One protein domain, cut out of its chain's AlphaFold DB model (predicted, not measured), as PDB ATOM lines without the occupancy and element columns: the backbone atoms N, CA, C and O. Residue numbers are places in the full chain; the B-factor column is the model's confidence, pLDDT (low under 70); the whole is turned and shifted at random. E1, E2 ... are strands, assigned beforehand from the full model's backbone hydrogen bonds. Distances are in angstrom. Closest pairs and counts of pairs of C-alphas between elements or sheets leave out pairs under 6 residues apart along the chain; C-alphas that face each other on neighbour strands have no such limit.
ATOM      1  N   LYS A   7     -42.990 138.968  14.676       98.25
ATOM      2  CA  LYS A   7     -44.195 139.764  14.877       98.25
ATOM      3  C   LYS A   7     -45.329 138.838  15.296       98.25
ATOM      4  O   LYS A   7     -45.515 137.783  14.701       98.25
ATOM      5  N   ILE A   8     -46.068 139.229  16.326       98.62
ATOM      6  CA  ILE A   8     -47.251 138.506  16.796       98.62
ATOM      7  C   ILE A   8     -48.456 139.420  16.623       98.62
ATOM      8  O   ILE A   8     -48.465 140.518  17.173       98.62
ATOM      9  N   THR A   9     -49.455 138.966  15.875       98.75
ATOM     10  CA  THR A   9     -50.735 139.662  15.702       98.75
ATOM     11  C   THR A   9     -51.811 138.919  16.487       98.75
ATOM     12  O   THR A   9     -51.956 137.707  16.323       98.75
ATOM     13  N   LEU A  10     -52.519 139.632  17.360       98.69
ATOM     14  CA  LEU A  10     -53.580 139.102  18.222       98.69
ATOM     15  C   LEU A  10     -54.959 139.204  17.552       98.69
ATOM     16  O   LEU A  10     -55.089 139.784  16.471       98.69
ATOM     17  N   ALA A  11     -55.987 138.644  18.191       98.38
ATOM     18  CA  ALA A  11     -57.322 138.515  17.607       98.38
ATOM     19  C   ALA A  11     -57.978 139.870  17.276       98.38
ATOM     20  O   ALA A  11     -58.678 139.989  16.271       98.38
ATOM     21  N   ASP A  12     -57.717 140.898  18.082       98.06
ATOM     22  CA  ASP A  12     -58.174 142.277  17.876       98.06
ATOM     23  C   ASP A  12     -57.338 143.069  16.848       98.06
ATOM     24  O   ASP A  12     -57.616 144.240  16.587       98.06
ATOM     25  N   GLY A  13     -56.309 142.448  16.264       98.19
ATOM     26  CA  GLY A  13     -55.373 143.081  15.337       98.19
ATOM     27  C   GLY A  13     -54.186 143.780  16.006       98.19
ATOM     28  O   GLY A  13     -53.332 144.322  15.299       98.19
ATOM     29  N   THR A  14     -54.079 143.760  17.339       98.25
ATOM     30  CA  THR A  14     -52.907 144.278  18.055       98.25
ATOM     31  C   THR A  14     -51.646 143.547  17.594       98.25
ATOM     32  O   THR A  14     -51.558 142.324  17.680       98.25
ATOM     33  N   ALA A  15     -50.647 144.307  17.137       98.25
ATOM     34  CA  ALA A  15     -49.376 143.774  16.655       98.25
ATOM     35  C   ALA A  15     -48.227 144.054  17.639       98.25
ATOM     36  O   ALA A  15     -47.899 145.202  17.952       98.25
ATOM     37  N   LEU A  16     -47.569 142.987  18.092       98.38
ATOM     38  CA  LEU A  16     -46.323 143.018  18.853       98.38
ATOM     39  C   LEU A  16     -45.156 142.772  17.896       98.38
ATOM     40  O   LEU A  16     -44.937 141.652  17.447       98.38
ATOM     41  N   GLU A  17     -44.412 143.825  17.576       97.56
ATOM     42  CA  GLU A  17     -43.361 143.804  16.551       97.56
ATOM     43  C   GLU A  17     -41.949 143.884  17.136       97.56
ATOM     44  O   GLU A  17     -41.735 144.393  18.240       97.56
ATOM     45  N   GLY A  18     -40.961 143.457  16.345       96.88
ATOM     46  CA  GLY A  18     -39.545 143.572  16.702       96.88
ATOM     47  C   GLY A  18     -39.128 142.632  17.833       96.88
ATOM     48  O   GLY A  18     -38.130 142.888  18.510       96.88
ATOM     49  N   LEU A  19     -39.888 141.555  18.040       98.06
ATOM     50  CA  LEU A  19     -39.641 140.575  19.085       98.06
ATOM     51  C   LEU A  19     -38.408 139.736  18.742       98.06
ATOM     52  O   LEU A  19     -38.184 139.395  17.583       98.06
ATOM     53  N   THR A  20     -37.628 139.354  19.747       97.06
ATOM     54  CA  THR A  20     -36.603 138.303  19.605       97.06
ATOM     55  C   THR A  20     -37.012 137.051  20.357       97.06
ATOM     56  O   THR A  20     -37.801 137.142  21.293       97.06
ATOM     57  N   LEU A  21     -36.442 135.905  19.992       95.25
ATOM     58  CA  LEU A  21     -36.741 134.621  20.621       95.25
ATOM     59  C   LEU A  21     -35.522 134.082  21.385       95.25
ATOM     60  O   LEU A  21     -34.410 134.087  20.857       95.25
ATOM     61  N   ASN A  22     -35.734 133.603  22.613       95.06
ATOM     62  CA  ASN A  22     -34.750 132.839  23.386       95.06
ATOM     63  C   ASN A  22     -35.412 131.586  23.978       95.06
ATOM     64  O   ASN A  22     -36.249 131.687  24.878       95.06
ATOM     65  N   GLY A  23     -35.068 130.406  23.457       94.19
ATOM     66  CA  GLY A  23     -35.844 129.193  23.714       94.19
ATOM     67  C   GLY A  23     -37.275 129.374  23.203       94.19
ATOM     68  O   GLY A  23     -37.477 129.600  22.016       94.19
ATOM     69  N   ASN A  24     -38.254 129.334  24.105       95.88
ATOM     70  CA  ASN A  24     -39.665 129.620  23.822       95.88
ATOM     71  C   ASN A  24     -40.130 131.008  24.311       95.88
ATOM     72  O   ASN A  24     -41.326 131.290  24.294       95.88
ATOM     73  N   ASN A  25     -39.216 131.865  24.780       97.81
ATOM     74  CA  ASN A  25     -39.562 133.202  25.257       97.81
ATOM     75  C   ASN A  25     -39.472 134.218  24.125       97.81
ATOM     76  O   ASN A  25     -38.387 134.451  23.583       97.81
ATOM     77  N   TYR A  26     -40.589 134.881  23.847       98.25
ATOM     78  CA  TYR A  26     -40.599 136.119  23.084       98.25
ATOM     79  C   TYR A  26     -40.155 137.271  23.975       98.25
ATOM     80  O   TYR A  26     -40.566 137.384  25.130       98.25
ATOM     81  N   ILE A  27     -39.301 138.131  23.433       98.38
ATOM     82  CA  ILE A  27     -38.682 139.235  24.157       98.38
ATOM     83  C   ILE A  27     -38.999 140.534  23.429       98.38
ATOM     84  O   ILE A  27     -38.611 140.711  22.273       98.38
ATOM     85  N   SER A  28     -39.657 141.451  24.132       98.19
ATOM     86  CA  SER A  28     -40.011 142.784  23.653       98.19
ATOM     87  C   SER A  28     -39.185 143.868  24.344       98.19
ATOM     88  O   SER A  28     -38.992 143.852  25.562       98.19
ATOM     89  N   ASP A  29     -38.734 144.846  23.557       97.75
ATOM     90  CA  ASP A  29     -38.196 146.118  24.053       97.75
ATOM     91  C   ASP A  29     -39.311 147.102  24.455       97.75
ATOM     92  O   ASP A  29     -39.091 148.020  25.245       97.75
ATOM     93  N   LYS A  30     -40.527 146.900  23.933       97.56
ATOM     94  CA  LYS A  30     -41.719 147.680  24.279       97.56
ATOM     95  C   LYS A  30     -42.420 147.045  25.479       97.56
ATOM     96  O   LYS A  30     -42.392 145.828  25.653       97.56
ATOM     97  N   LYS A  31     -43.082 147.866  26.299       97.69
ATOM     98  CA  LYS A  31     -43.873 147.374  27.433       97.69
ATOM     99  C   LYS A  31     -44.983 146.451  26.939       97.69
ATOM    100  O   LYS A  31     -45.794 146.858  26.117       97.69
ATOM    101  N   VAL A  32     -45.015 145.244  27.492       97.88
ATOM    102  CA  VAL A  32     -46.099 144.273  27.328       97.88
ATOM    103  C   VAL A  32     -46.532 143.851  28.728       97.88
ATOM    104  O   VAL A  32     -45.691 143.655  29.608       97.88
ATOM    105  N   THR A  33     -47.837 143.773  28.955       97.38
ATOM    106  CA  THR A  33     -48.450 143.348  30.220       97.38
ATOM    107  C   THR A  33     -49.490 142.275  29.938       97.38
ATOM    108  O   THR A  33     -49.895 142.102  28.793       97.38
ATOM    109  N   GLU A  34     -49.934 141.568  30.977       97.88
ATOM    110  CA  GLU A  34     -50.967 140.527  30.854       97.88
ATOM    111  C   GLU A  34     -52.229 141.020  30.139       97.88
ATOM    112  O   GLU A  34     -52.787 140.298  29.320       97.88
ATOM    113  N   ASP A  35     -52.632 142.271  30.376       97.94
ATOM    114  CA  ASP A  35     -53.843 142.843  29.776       97.94
ATOM    115  C   ASP A  35     -53.807 142.924  28.246       97.94
ATOM    116  O   ASP A  35     -54.863 142.937  27.630       97.94
ATOM    117  N   VAL A  36     -52.624 142.917  27.620       97.88
ATOM    118  CA  VAL A  36     -52.503 142.851  26.151       97.88
ATOM    119  C   VAL A  36     -53.078 141.538  25.602       97.88
ATOM    120  O   VAL A  36     -53.580 141.497  24.482       97.88
ATOM    121  N   PHE A  37     -53.004 140.465  26.391       98.31
ATOM    122  CA  PHE A  37     -53.413 139.117  25.992       98.31
ATOM    123  C   PHE A  37     -54.798 138.722  26.509       98.31
ATOM    124  O   PHE A  37     -55.344 137.705  26.077       98.31
ATOM    125  N   ARG A  38     -55.358 139.490  27.449       96.75
ATOM    126  CA  ARG A  38     -56.667 139.213  28.047       96.75
ATOM    127  C   ARG A  38     -57.734 139.189  26.954       96.75
ATOM    128  O   ARG A  38     -57.863 140.149  26.205       96.75
ATOM    129  N   ASP A  39     -58.455 138.073  26.861       95.25
ATOM    130  CA  ASP A  39     -59.523 137.824  25.881       95.25
ATOM    131  C   ASP A  39     -59.103 137.976  24.404       95.25
ATOM    132  O   ASP A  39     -59.947 138.110  23.522       95.25
ATOM    133  N   ASN A  40     -57.797 137.909  24.117       97.69
ATOM    134  CA  ASN A  40     -57.241 138.281  22.812       97.69
ATOM    135  C   ASN A  40     -56.372 137.183  22.159       97.69
ATOM    136  O   ASN A  40     -55.655 137.423  21.190       97.69
ATOM    137  N   LEU A  41     -56.418 135.962  22.702       97.88
ATOM    138  CA  LEU A  41     -55.621 134.808  22.257       97.88
ATOM    139  C   LEU A  41     -56.433 133.751  21.485       97.88
ATOM    140  O   LEU A  41     -55.945 132.647  21.248       97.88
ATOM    141  N   SER A  42     -57.672 134.067  21.095       96.81
ATOM    142  CA  SER A  42     -58.532 133.156  20.323       96.81
ATOM    143  C   SER A  42     -57.978 132.871  18.925       96.81
ATOM    144  O   SER A  42     -58.045 131.733  18.470       96.81
ATOM    145  N   LYS A  43     -57.373 133.878  18.284       98.12
ATOM    146  CA  LYS A  43     -56.607 133.757  17.041       98.12
ATOM    147  C   LYS A  43     -55.301 134.534  17.178       98.12
ATOM    148  O   LYS A  43     -55.322 135.712  17.526       98.12
ATOM    149  N   VAL A  44     -54.178 133.884  16.889       98.62
ATOM    150  CA  VAL A  44     -52.849 134.499  16.935       98.62
ATOM    151  C   VAL A  44     -52.085 134.154  15.665       98.62
ATOM    152  O   VAL A  44     -51.986 132.989  15.294       98.62
ATOM    153  N   THR A  45     -51.507 135.159  15.012       98.69
ATOM    154  CA  THR A  45     -50.588 134.956  13.884       98.69
ATOM    155  C   THR A  45     -49.172 135.281  14.329       98.69
ATOM    156  O   THR A  45     -48.904 136.400  14.770       98.69
ATOM    157  N   ILE A  46     -48.265 134.317  14.200       98.31
ATOM    158  CA  ILE A  46     -46.845 134.474  14.520       98.31
ATOM    159  C   ILE A  46     -46.065 134.490  13.209       98.31
ATOM    160  O   ILE A  46     -45.982 133.486  12.507       98.31
ATOM    161  N   GLU A  47     -45.498 135.645  12.881       98.06
ATOM    162  CA  GLU A  47     -44.665 135.867  11.703       98.06
ATOM    163  C   GLU A  47     -43.197 135.882  12.133       98.06
ATOM    164  O   GLU A  47     -42.794 136.674  12.991       98.06
ATOM    165  N   GLY A  48     -42.387 135.007  11.545       95.38
ATOM    166  CA  GLY A  48     -40.958 134.906  11.814       95.38
ATOM    167  C   GLY A  48     -40.130 134.718  10.540       95.38
ATOM    168  O   GLY A  48     -40.662 134.753   9.430       95.38
ATOM    169  N   PRO A  49     -38.814 134.486  10.682       92.06
ATOM    170  CA  PRO A  49     -37.905 134.302   9.546       92.06
ATOM    171  C   PRO A  49     -38.259 133.113   8.649       92.06
ATOM    172  O   PRO A  49     -37.937 133.121   7.466       92.06
ATOM    173  N   ASP A  50     -38.904 132.097   9.223       91.00
ATOM    174  CA  ASP A  50     -39.248 130.849   8.542       91.00
ATOM    175  C   ASP A  50     -40.691 130.866   7.984       91.00
ATOM    176  O   ASP A  50     -41.168 129.861   7.463       91.00
ATOM    177  N   GLY A  51     -41.387 132.009   8.075       94.56
ATOM    178  CA  GLY A  51     -42.752 132.205   7.581       94.56
ATOM    179  C   GLY A  51     -43.752 132.588   8.671       94.56
ATOM    180  O   GLY A  51     -43.381 132.934   9.794       94.56
ATOM    181  N   ALA A  52     -45.036 132.542   8.314       97.00
ATOM    182  CA  ALA A  52     -46.151 132.848   9.203       97.00
ATOM    183  C   ALA A  52     -46.909 131.576   9.600       97.00
ATOM    184  O   ALA A  52     -47.114 130.689   8.771       97.00
ATOM    185  N   GLN A  53     -47.342 131.510  10.858       97.75
ATOM    186  CA  GLN A  53     -48.176 130.435  11.397       97.75
ATOM    187  C   GLN A  53     -49.393 131.037  12.098       97.75
ATOM    188  O   GLN A  53     -49.271 132.028  12.820       97.75
ATOM    189  N   GLU A  54     -50.567 130.451  11.866       98.12
ATOM    190  CA  GLU A  54     -51.791 130.786  12.595       98.12
ATOM    191  C   GLU A  54     -52.034 129.753  13.695       98.12
ATOM    192  O   GLU A  54     -51.896 128.550  13.471       98.12
ATOM    193  N   HIS A  55     -52.416 130.243  14.867       97.88
ATOM    194  CA  HIS A  55     -52.746 129.459  16.047       97.88
ATOM    195  C   HIS A  55     -54.143 129.833  16.533       97.88
ATOM    196  O   HIS A  55     -54.514 131.013  16.549       97.88
ATOM    197  N   GLU A  56     -54.900 128.830  16.967       95.94
ATOM    198  CA  GLU A  56     -56.217 129.009  17.570       95.94
ATOM    199  C   GLU A  56     -56.165 128.674  19.058       95.94
ATOM    200  O   GLU A  56     -55.567 127.677  19.463       95.94
ATOM    201  N   ASN A  57     -56.848 129.479  19.871       95.31
ATOM    202  CA  ASN A  57     -56.998 129.259  21.309       95.31
ATOM    203  C   ASN A  57     -55.652 129.099  22.036       95.31
ATOM    204  O   ASN A  57     -55.437 128.133  22.767       95.31
ATOM    205  N   MET A  58     -54.740 130.056  21.864       97.81
ATOM    206  CA  MET A  58     -53.502 130.074  22.641       97.81
ATOM    207  C   MET A  58     -53.759 130.475  24.101       97.81
ATOM    208  O   MET A  58     -54.804 131.020  24.469       97.81
ATOM    209  N   LYS A  59     -52.761 130.241  24.951       97.56
ATOM    210  CA  LYS A  59     -52.702 130.728  26.331       97.56
ATOM    211  C   LYS A  59     -51.386 131.447  26.603       97.56
ATOM    212  O   LYS A  59     -50.331 131.064  26.093       97.56
ATOM    213  N   LEU A  60     -51.453 132.465  27.457       98.38
ATOM    214  CA  LEU A  60     -50.277 133.082  28.055       98.38
ATOM    215  C   LEU A  60     -49.779 132.174  29.180       98.38
ATOM    216  O   LEU A  60     -50.447 132.021  30.198       98.38
ATOM    217  N   VAL A  61     -48.613 131.562  28.989       98.19
ATOM    218  CA  VAL A  61     -48.005 130.678  29.997       98.19
ATOM    219  C   VAL A  61     -47.289 131.499  31.066       98.19
ATOM    220  O   VAL A  61     -47.317 131.156  32.243       98.19
ATOM    221  N   GLN A  62     -46.636 132.586  30.653       98.06
ATOM    222  CA  GLN A  62     -45.887 133.467  31.541       98.06
ATOM    223  C   GLN A  62     -45.706 134.835  30.886       98.06
ATOM    224  O   GLN A  62     -45.518 134.919  29.671       98.06
ATOM    225  N   ILE A  63     -45.646 135.884  31.707       98.31
ATOM    226  CA  ILE A  63     -45.034 137.164  31.353       98.31
ATOM    227  C   ILE A  63     -44.246 137.727  32.538       98.31
ATOM    228  O   ILE A  63     -44.694 137.678  33.681       98.31
ATOM    229  N   CYS A  64     -43.052 138.260  32.289       97.56
ATOM    230  CA  CYS A  64     -42.260 138.939  33.308       97.56
ATOM    231  C   CYS A  64     -41.385 140.046  32.707       97.56
ATOM    232  O   CYS A  64     -41.078 140.065  31.513       97.56
ATOM    233  N   LYS A  65     -40.967 140.993  33.549       97.88
ATOM    234  CA  LYS A  65     -39.997 142.027  33.177       97.88
ATOM    235  C   LYS A  65     -38.602 141.604  33.632       97.88
ATOM    236  O   LYS A  65     -38.397 141.335  34.812       97.88
ATOM    237  N   VAL A  66     -37.640 141.606  32.711       97.00
ATOM    238  CA  VAL A  66     -36.231 141.285  32.974       97.00
ATOM    239  C   VAL A  66     -35.378 142.474  32.543       97.00
ATOM    240  O   VAL A  66     -35.220 142.755  31.352       97.00
ATOM    241  N   GLY A  67     -34.854 143.218  33.521       96.56
ATOM    242  CA  GLY A  67     -34.172 144.488  33.266       96.56
ATOM    243  C   GLY A  67     -35.110 145.490  32.586       96.56
ATOM    244  O   GLY A  67     -36.136 145.876  33.145       96.56
ATOM    245  N   THR A  68     -34.768 145.910  31.368       97.06
ATOM    246  CA  THR A  68     -35.582 146.834  30.560       97.06
ATOM    247  C   THR A  68     -36.532 146.135  29.586       97.06
ATOM    248  O   THR A  68     -37.339 146.815  28.956       97.06
ATOM    249  N   LYS A  69     -36.467 144.804  29.472       98.19
ATOM    250  CA  LYS A  69     -37.202 144.013  28.474       98.19
ATOM    251  C   LYS A  69     -38.357 143.235  29.100       98.19
ATOM    252  O   LYS A  69     -38.361 142.970  30.303       98.19
ATOM    253  N   TYR A  70     -39.304 142.828  28.266       98.56
ATOM    254  CA  TYR A  70     -40.493 142.070  28.655       98.56
ATOM    255  C   TYR A  70     -40.464 140.711  27.971       98.56
ATOM    256  O   TYR A  70     -40.339 140.642  26.751       98.56
ATOM    257  N   TRP A  71     -40.519 139.650  28.766       98.56
ATOM    258  CA  TRP A  71     -40.382 138.267  28.329       98.56
ATOM    259  C   TRP A  71     -41.714 137.567  28.526       98.56
ATOM    260  O   TRP A  71     -42.307 137.693  29.598       98.56
ATOM    261  N   PHE A  72     -42.187 136.852  27.514       98.69
ATOM    262  CA  PHE A  72     -43.450 136.131  27.596       98.69
ATOM    263  C   PHE A  72     -43.444 134.860  26.754       98.69
ATOM    264  O   PHE A  72     -42.696 134.733  25.783       98.69
ATOM    265  N   ILE A  73     -44.298 133.917  27.144       98.56
ATOM    266  CA  ILE A  73     -44.457 132.622  26.483       98.56
ATOM    267  C   ILE A  73     -45.925 132.462  26.107       98.56
ATOM    268  O   ILE A  73     -46.800 132.533  26.974       98.56
ATOM    269  N   LEU A  74     -46.176 132.205  24.826       98.31
ATOM    270  CA  LEU A  74     -47.465 131.733  24.330       98.31
ATOM    271  C   LEU A  74     -47.349 130.250  23.981       98.31
ATOM    272  O   LEU A  74     -46.312 129.808  23.482       98.31
ATOM    273  N   ALA A  75     -48.408 129.495  24.242       97.88
ATOM    274  CA  ALA A  75     -48.529 128.105  23.823       97.88
ATOM    275  C   ALA A  75     -49.959 127.826  23.361       97.88
ATOM    276  O   ALA A  75     -50.893 128.457  23.857       97.88
ATOM    277  N   ASP A  76     -50.130 126.872  22.451       97.50
ATOM    278  CA  ASP A  76     -51.454 126.344  22.138       97.50
ATOM    279  C   ASP A  76     -52.064 125.708  23.392       97.50
ATOM    280  O   ASP A  76     -51.368 125.057  24.187       97.50
ATOM    281  N   LYS A  77     -53.368 125.906  23.595       96.38
ATOM    282  CA  LYS A  77     -54.100 125.109  24.579       96.38
ATOM    283  C   LYS A  77     -54.139 123.656  24.123       96.38
ATOM    284  O   LYS A  77     -54.216 123.355  22.932       96.38
ATOM    285  N   THR A  78     -54.111 122.738  25.079       95.25
ATOM    286  CA  THR A  78     -54.334 121.325  24.772       95.25
ATOM    287  C   THR A  78     -55.808 121.084  24.440       95.25
ATOM    288  O   THR A  78     -56.687 121.840  24.856       95.25
TER     289      THR A  78
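Overview. This is residues 7 to 78 of the 106 residues of an uncharacterized protein of Acutalibacter muris (UniProt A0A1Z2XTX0). One strongly twisted sheet of seven strands is folded back on itself into two leaves that face each other, E5, E4 and E1 in one and E3, E7 and E6 in the other, with the bent strand E2 as the hinge between them. The two edge strands E5 and E6 are joined through Asn 57, and the long unnamed stretch of residues 29 to 42 runs from E3 in one leaf to E4 in the other. The printed part has 72 residues with no named helix and seven named strands, E1 to E7 along the chain; the class is all strand. The sheet's order is E5, E4, E1, E2, E3, E7, E6, antiparallel throughout. The whole is compact, with a radius of gyration of the C-alphas of 11.3 A, and rounded, spanning 31 by 27 by 23 A.

Along the chain. The longest strand by residues is E6, residues 58 to 66, 23.0 A from first to last C-alpha. E7, residues 69 to 76, is 23.6 A long and ends with C-alpha 76 at (-51.454, 126.344, 22.138). E3 is residues 25 to 28. E2, residues 15 to 22, measures 19.5 A. E1, residues 7 to 9, begins with C-alpha 7 at (-44.195, 139.764, 14.877). E4, residues 43 to 48, is 16.5 A long, and E5, residues 51 to 56, is 17.1 A long.

Arrangement. E2 bends by 71 degrees at residue 18. Its pairing is staggered: residues 15 to 16 pair with E1, where N 8 and O 16 are 2.9 A apart, and residues 20 to 22 with E3, where N 27 and O 20 are 2.8 A apart. E1, E2 and E3 form a meander, each strand the antiparallel neighbour of the one before. With E4 they make a Greek key, in which E4 is the antiparallel neighbour of E1, at 166 degrees; N 9 and O 45 are 2.8 A apart. E4 and E5 form a hairpin, with N 46 and O 53 at 2.9 A. In the other leaf, E3 and E7 are antiparallel neighbours, with N 28 and O 70 at 2.8 A. E6 and E7 form a hairpin at 164 degrees, with N 64 and O 71 at 2.8 A. Between the leaves, the closest C-alphas of E5 and E7 are those of His 55 and Asp 76, 7.0 A apart. E1 and E7 are apart.

Size, cuts and confidence. The C-alphas of Thr 68 and Thr 78, the two farthest apart, are 32.2 A from each other. The printed part has no cut. The link from E3 to E4, 14 residues, is long; the other links are tight. The mean pLDDT of the printed part is 97.4, and no printed residue is under 70.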